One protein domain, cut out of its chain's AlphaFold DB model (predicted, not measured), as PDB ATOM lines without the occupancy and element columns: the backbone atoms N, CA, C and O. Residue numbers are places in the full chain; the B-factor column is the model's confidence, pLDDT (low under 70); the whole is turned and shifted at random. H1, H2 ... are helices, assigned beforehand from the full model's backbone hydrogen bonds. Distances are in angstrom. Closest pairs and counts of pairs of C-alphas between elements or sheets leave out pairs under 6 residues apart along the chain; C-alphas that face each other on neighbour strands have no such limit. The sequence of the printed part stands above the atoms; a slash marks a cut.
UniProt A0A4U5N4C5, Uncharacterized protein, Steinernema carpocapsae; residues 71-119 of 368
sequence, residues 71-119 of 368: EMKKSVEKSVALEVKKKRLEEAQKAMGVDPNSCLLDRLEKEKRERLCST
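What this domain is: This is residues 71 to 119 of the 368 residues of an uncharacterized protein of Steinernema carpocapsae (UniProt A0A4U5N4C5). The domain is a long helical hairpin: H1 runs nearly the full length of a thin rod, and the shorter H2 folds back side by side with it, at a shallow tilt of 6 degrees and running the opposite way. The turn at residues 96 to 101 makes one end of the rod, and the first and last printed residues come together at the other end. The printed part has 49 residues with two named helices, H1 then H2, and no named strand, and its class is all helix. It is loose, with a radius of gyration of the C-alphas of 12.4 A, and the C-alphas span 39 by 17 by 6 A.

How they stand to each other: H1, residues 71 to 95, and H2, residues 102 to 117, form a helical hairpin. They touch, with 9 pairs of C-alphas within 8 A, and H1 touches H2 with residues 75 to 86 alone. The closest C-alphas are those of Ser 79 and Lys 112, 6.1 A apart. The two helices run opposite ways at a shallow tilt of 6 degrees, and their centres are 10.5 A apart. In both H1 and H2, every backbone O i to N i+4 pair is within hydrogen-bond range.

Where its parts are: H1 begins at C-alpha 71, at (-34.530, -62.652, 33.533), and ends at C-alpha 95, at (-44.559, -29.506, 43.791), a length of 36.1 A. A short link of 6 residues follows. H2 begins at C-alpha 102, at (-54.704, -39.741, 37.029), and reaches C-alpha 117, at (-47.900, -60.734, 32.741), 22.5 A away.

The domain as a whole: The two C-alphas farthest apart, those of Glu 71 and Gly 97, are separated by 39.6 A. The C-alphas of the first and last printed residues, Glu 71 and Thr 119, are 8.9 A apart. The printed part has no cut. The mean pLDDT of the printed part is 82.8, and residues 71 to 77 and 117 to 119 are under 70.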
ATOM      1  N   GLU A  71     -33.341 -63.315  34.081       56.47
ATOM      2  CA  GLU A  71     -34.530 -62.652  33.533       56.47
ATOM      3  C   GLU A  71     -35.565 -62.317  34.615       56.47
ATOM      4  O   GLU A  71     -36.165 -61.238  34.574       56.47
ATOM      5  N   MET A  72     -35.721 -63.175  35.629       58.09
ATOM      6  CA  MET A  72     -36.569 -62.875  36.788       58.09
ATOM      7  C   MET A  72     -36.011 -61.725  37.636       58.09
ATOM      8  O   MET A  72     -36.773 -60.867  38.078       58.09
ATOM      9  N   LYS A  73     -34.688 -61.626  37.817       60.47
ATOM     10  CA  LYS A  73     -34.082 -60.484  38.529       60.47
ATOM     11  C   LYS A  73     -34.264 -59.169  37.761       60.47
ATOM     12  O   LYS A  73     -34.669 -58.165  38.348       60.47
ATOM     13  N   LYS A  74     -34.085 -59.181  36.432       61.69
ATOM     14  CA  LYS A  74     -34.304 -57.998  35.576       61.69
ATOM     15  C   LYS A  74     -35.764 -57.538  35.528       61.69
ATOM     16  O   LYS A  74     -36.013 -56.341  35.375       61.69
ATOM     17  N   SER A  75     -36.742 -58.441  35.616       63.53
ATOM     18  CA  SER A  75     -38.162 -58.059  35.626       63.53
ATOM     19  C   SER A  75     -38.566 -57.407  36.955       63.53
ATOM     20  O   SER A  75     -39.281 -56.399  36.951       63.53
ATOM     21  N   VAL A  76     -38.020 -57.897  38.075       62.28
ATOM     22  CA  VAL A  76     -38.213 -57.308  39.407       62.28
ATOM     23  C   VAL A  76     -37.599 -55.908  39.477       62.28
ATOM     24  O   VAL A  76     -38.305 -54.966  39.837       62.28
ATOM     25  N   GLU A  77     -36.353 -55.717  39.035       69.06
ATOM     26  CA  GLU A  77     -35.705 -54.394  39.013       69.06
ATOM     27  C   GLU A  77     -36.472 -53.370  38.158       69.06
ATOM     28  O   GLU A  77     -36.679 -52.226  38.573       69.06
ATOM     29  N   LYS A  78     -36.981 -53.786  36.990       72.38
ATOM     30  CA  LYS A  78     -37.804 -52.926  36.121       72.38
ATOM     31  C   LYS A  78     -39.145 -52.554  36.755       72.38
ATOM     32  O   LYS A  78     -39.639 -51.455  36.508       72.38
ATOM     33  N   SER A  79     -39.739 -53.437  37.559       74.81
ATOM     34  CA  SER A  79     -40.988 -53.146  38.275       74.81
ATOM     35  C   SER A  79     -40.782 -52.130  39.405       74.81
ATOM     36  O   SER A  79     -41.584 -51.209  39.559       74.81
ATOM     37  N   VAL A  80     -39.659 -52.230  40.125       78.00
ATOM     38  CA  VAL A  80     -39.259 -51.272  41.167       78.00
ATOM     39  C   VAL A  80     -38.968 -49.903  40.548       78.00
ATOM     40  O   VAL A  80     -39.410 -48.881  41.071       78.00
ATOM     41  N   ALA A  81     -38.308 -49.869  39.387       84.81
ATOM     42  CA  ALA A  81     -38.044 -48.630  38.658       84.81
ATOM     43  C   ALA A  81     -39.332 -47.890  38.237       84.81
ATOM     44  O   ALA A  81     -39.384 -46.659  38.304       84.81
ATOM     45  N   LEU A  82     -40.384 -48.617  37.841       85.62
ATOM     46  CA  LEU A  82     -41.678 -48.017  37.492       85.62
ATOM     47  C   LEU A  82     -42.396 -47.418  38.709       85.62
ATOM     48  O   LEU A  82     -42.971 -46.336  38.596       85.62
ATOM     49  N   GLU A  83     -42.314 -48.061  39.875       87.00
ATOM     50  CA  GLU A  83     -42.910 -47.538  41.112       87.00
ATOM     51  C   GLU A  83     -42.218 -46.246  41.573       87.00
ATOM     52  O   GLU A  83     -42.870 -45.257  41.912       87.00
ATOM     53  N   VAL A  84     -40.883 -46.210  41.495       90.75
ATOM     54  CA  VAL A  84     -40.099 -45.001  41.784       90.75
ATOM     55  C   VAL A  84     -40.460 -43.875  40.811       90.75
ATOM     56  O   VAL A  84     -40.596 -42.722  41.223       90.75
ATOM     57  N   LYS A  85     -40.664 -44.196  39.527       90.19
ATOM     58  CA  LYS A  85     -41.090 -43.225  38.510       90.19
ATOM     59  C   LYS A  85     -42.496 -42.681  38.788       90.19
ATOM     60  O   LYS A  85     -42.680 -41.471  38.684       90.19
ATOM     61  N   LYS A  86     -43.450 -43.533  39.187       92.25
ATOM     62  CA  LYS A  86     -44.815 -43.134  39.586       92.25
ATOM     63  C   LYS A  86     -44.773 -42.130  40.740       92.25
ATOM     64  O   LYS A  86     -45.320 -41.039  40.618       92.25
ATOM     65  N   LYS A  87     -44.030 -42.451  41.803       92.69
ATOM     66  CA  LYS A  87     -43.898 -41.582  42.982       92.69
ATOM     67  C   LYS A  87     -43.242 -40.236  42.658       92.69
ATOM     68  O   LYS A  87     -43.717 -39.202  43.112       92.69
ATOM     69  N   ARG A  88     -42.181 -40.229  41.840       92.56
ATOM     70  CA  ARG A  88     -41.518 -38.983  41.409       92.56
ATOM     71  C   ARG A  88     -42.422 -38.104  40.547       92.56
ATOM     72  O   ARG A  88     -42.349 -36.886  40.656       92.56
ATOM     73  N   LEU A  89     -43.256 -38.706  39.696       92.25
ATOM     74  CA  LEU A  89     -44.221 -37.973  38.878       92.25
ATOM     75  C   LEU A  89     -45.274 -37.281  39.756       92.25
ATOM     76  O   LEU A  89     -45.541 -36.098  39.570       92.25
ATOM     77  N   GLU A  90     -45.825 -38.009  40.727       93.88
ATOM     78  CA  GLU A  90     -46.813 -37.484  41.674       93.88
ATOM     79  C   GLU A  90     -46.225 -36.361  42.544       93.88
ATOM     80  O   GLU A  90     -46.835 -35.305  42.702       93.88
ATOM     81  N   GLU A  91     -45.003 -36.548  43.049       94.62
ATOM     82  CA  GLU A  91     -44.288 -35.534  43.828       94.62
ATOM     83  C   GLU A  91     -43.989 -34.275  43.003       94.62
ATOM     84  O   GLU A  91     -44.191 -33.165  43.493       94.62
ATOM     85  N   ALA A  92     -43.582 -34.424  41.737       93.56
ATOM     86  CA  ALA A  92     -43.339 -33.297  40.838       93.56
ATOM     87  C   ALA A  92     -44.626 -32.522  40.516       93.56
ATOM     88  O   ALA A  92     -44.626 -31.294  40.543       93.56
ATOM     89  N   GLN A  93     -45.735 -33.221  40.254       93.50
ATOM     90  CA  GLN A  93     -47.036 -32.588  40.006       93.50
ATOM     91  C   GLN A  93     -47.510 -31.811  41.234       93.50
ATOM     92  O   GLN A  93     -47.850 -30.631  41.130       93.50
ATOM     93  N   LYS A  94     -47.382 -32.421  42.415       95.56
ATOM     94  CA  LYS A  94     -47.676 -31.772  43.691       95.56
ATOM     95  C   LYS A  94     -46.784 -30.556  43.956       95.56
ATOM     96  O   LYS A  94     -47.284 -29.540  44.432       95.56
ATOM     97  N   ALA A  95     -45.490 -30.626  43.637       95.06
ATOM     98  CA  ALA A  95     -44.559 -29.506  43.791       95.06
ATOM     99  C   ALA A  95     -44.893 -28.325  42.864       95.06
ATOM    100  O   ALA A  95     -44.653 -27.176  43.226       95.06
ATOM    101  N   MET A  96     -45.490 -28.597  41.700       92.81
ATOM    102  CA  MET A  96     -45.998 -27.569  40.787       92.81
ATOM    103  C   MET A  96     -47.378 -27.022  41.188       92.81
ATOM    104  O   MET A  96     -47.902 -26.152  40.499       92.81
ATOM    105  N   GLY A  97     -47.985 -27.520  42.274       91.88
ATOM    106  CA  GLY A  97     -49.339 -27.135  42.681       91.88
ATOM    107  C   GLY A  97     -50.420 -27.602  41.704       91.88
ATOM    108  O   GLY A  97     -51.503 -27.026  41.673       91.88
ATOM    109  N   VAL A  98     -50.118 -28.618  40.891       92.88
ATOM    110  CA  VAL A  98     -51.045 -29.213  39.927       92.88
ATOM    111  C   VAL A  98     -51.539 -30.536  40.495       92.88
ATOM    112  O   VAL A  98     -50.748 -31.333  41.006       92.88
ATOM    113  N   ASP A  99     -52.841 -30.783  40.391       90.56
ATOM    114  CA  ASP A  99     -53.407 -32.062  40.808       90.56
ATOM    115  C   ASP A  99     -52.766 -33.222  40.025       90.56
ATOM    116  O   ASP A  99     -52.517 -33.095  38.817       90.56
ATOM    117  N   PRO A 100     -52.483 -34.366  40.679       89.94
ATOM    118  CA  PRO A 100     -51.855 -35.492  40.012       89.94
ATOM    119  C   PRO A 100     -52.664 -35.951  38.798       89.94
ATOM    120  O   PRO A 100     -53.871 -36.183  38.874       89.94
ATOM    121  N   ASN A 101     -51.989 -36.114  37.660       93.56
ATOM    122  CA  ASN A 101     -52.644 -36.551  36.434       93.56
ATOM    123  C   ASN A 101     -52.960 -38.052  36.529       93.56
ATOM    124  O   ASN A 101     -52.095 -38.894  36.272       93.56
ATOM    125  N   SER A 102     -54.210 -38.369  36.868       89.12
ATOM    126  CA  SER A 102     -54.704 -39.741  37.029       89.12
ATOM    127  C   SER A 102     -54.457 -40.609  35.795       89.12
ATOM    128  O   SER A 102     -53.995 -41.735  35.928       89.12
ATOM    129  N   CYS A 103     -54.633 -40.065  34.587       90.81
ATOM    130  CA  CYS A 103     -54.415 -40.799  33.339       90.81
ATOM    131  C   CYS A 103     -52.949 -41.243  33.166       90.81
ATOM    132  O   CYS A 103     -52.675 -42.357  32.709       90.81
ATOM    133  N   LEU A 104     -51.984 -40.406  33.566       88.31
ATOM    134  CA  LEU A 104     -50.562 -40.771  33.523       88.31
ATOM    135  C   LEU A 104     -50.200 -41.817  34.585       88.31
ATOM    136  O   LEU A 104     -49.424 -42.733  34.298       88.31
ATOM    137  N   LEU A 105     -50.770 -41.703  35.787       90.00
ATOM    138  CA  LEU A 105     -50.568 -42.671  36.868       90.00
ATOM    139  C   LEU A 105     -51.173 -44.040  36.515       90.00
ATOM    140  O   LEU A 105     -50.493 -45.059  36.664       90.00
ATOM    141  N   ASP A 106     -52.382 -44.060  35.953       90.56
ATOM    142  CA  ASP A 106     -53.068 -45.270  35.491       90.56
ATOM    143  C   ASP A 106     -52.292 -45.967  34.370       90.56
ATOM    144  O   ASP A 106     -52.203 -47.197  34.330       90.56
ATOM    145  N   ARG A 107     -51.676 -45.193  33.466       90.62
ATOM    146  CA  ARG A 107     -50.845 -45.738  32.386       90.62
ATOM    147  C   ARG A 107     -49.582 -46.416  32.917       90.62
ATOM    148  O   ARG A 107     -49.259 -47.509  32.454       90.62
ATOM    149  N   LEU A 108     -48.899 -45.815  33.895       88.50
ATOM    150  CA  LEU A 108     -47.736 -46.425  34.563       88.50
ATOM    151  C   LEU A 108     -48.123 -47.698  35.325       88.50
ATOM    152  O   LEU A 108     -47.395 -48.690  35.313       88.50
ATOM    153  N   GLU A 109     -49.294 -47.699  35.957       88.12
ATOM    154  CA  GLU A 109     -49.815 -48.862  36.673       88.12
ATOM    155  C   GLU A 109     -50.246 -49.994  35.730       88.12
ATOM    156  O   GLU A 109     -50.043 -51.178  36.023       88.12
ATOM    157  N   LYS A 110     -50.792 -49.649  34.562       89.56
ATOM    158  CA  LYS A 110     -51.063 -50.605  33.487       89.56
ATOM    159  C   LYS A 110     -49.767 -51.198  32.929       89.56
ATOM    160  O   LYS A 110     -49.685 -52.415  32.798       89.56
ATOM    161  N   GLU A 111     -48.743 -50.378  32.687       86.94
ATOM    162  CA  GLU A 111     -47.423 -50.834  32.223       86.94
ATOM    163  C   GLU A 111     -46.768 -51.796  33.229       86.94
ATOM    164  O   GLU A 111     -46.195 -52.817  32.843       86.94
ATOM    165  N   LYS A 112     -46.911 -51.528  34.536       86.94
ATOM    166  CA  LYS A 112     -46.465 -52.440  35.599       86.94
ATOM    167  C   LYS A 112     -47.171 -53.799  35.516       86.94
ATOM    168  O   LYS A 112     -46.504 -54.828  35.588       86.94
ATOM    169  N   ARG A 113     -48.498 -53.815  35.336       84.00
ATOM    170  CA  ARG A 113     -49.284 -55.055  35.186       84.00
ATOM    171  C   ARG A 113     -48.906 -55.836  33.929       84.00
ATOM    172  O   ARG A 113     -48.735 -57.049  33.996       84.00
ATOM    173  N   GLU A 114     -48.727 -55.149  32.808       83.00
ATOM    174  CA  GLU A 114     -48.369 -55.770  31.532       83.00
ATOM    175  C   GLU A 114     -46.980 -56.420  31.584       83.00
ATOM    176  O   GLU A 114     -46.813 -57.554  31.142       83.00
ATOM    177  N   ARG A 115     -45.996 -55.773  32.224       79.50
ATOM    178  CA  ARG A 115     -44.650 -56.350  32.393       79.50
ATOM    179  C   ARG A 115     -44.607 -57.571  33.305       79.50
ATOM    180  O   ARG A 115     -43.773 -58.443  33.086       79.50
ATOM    181  N   LEU A 116     -45.487 -57.634  34.302       72.56
ATOM    182  CA  LEU A 116     -45.611 -58.801  35.178       72.56
ATOM    183  C   LEU A 116     -46.313 -59.979  34.485       72.56
ATOM    184  O   LEU A 116     -46.075 -61.122  34.857       72.56
ATOM    185  N   CYS A 117     -47.150 -59.713  33.479       62.03
ATOM    186  CA  CYS A 117     -47.900 -60.734  32.741       62.03
ATOM    187  C   CYS A 117     -47.183 -61.192  31.449       62.03
ATOM    188  O   CYS A 117     -47.331 -62.329  31.012       62.03
ATOM    189  N   SER A 118     -46.341 -60.336  30.857       57.62
ATOM    190  CA  SER A 118     -45.651 -60.587  29.581       57.62
ATOM    191  C   SER A 118     -44.511 -61.617  29.646       57.62
ATOM    192  O   SER A 118     -43.985 -61.992  28.595       57.62
ATOM    193  N   THR A 119     -44.102 -62.093  30.823       54.88
ATOM    194  CA  THR A 119     -43.026 -63.093  30.963       54.88
ATOM    195  C   THR A 119     -43.419 -64.499  30.498       54.88
ATOM    196  O   THR A 119     -42.540 -65.349  30.387       54.88
TER     197      THR A 119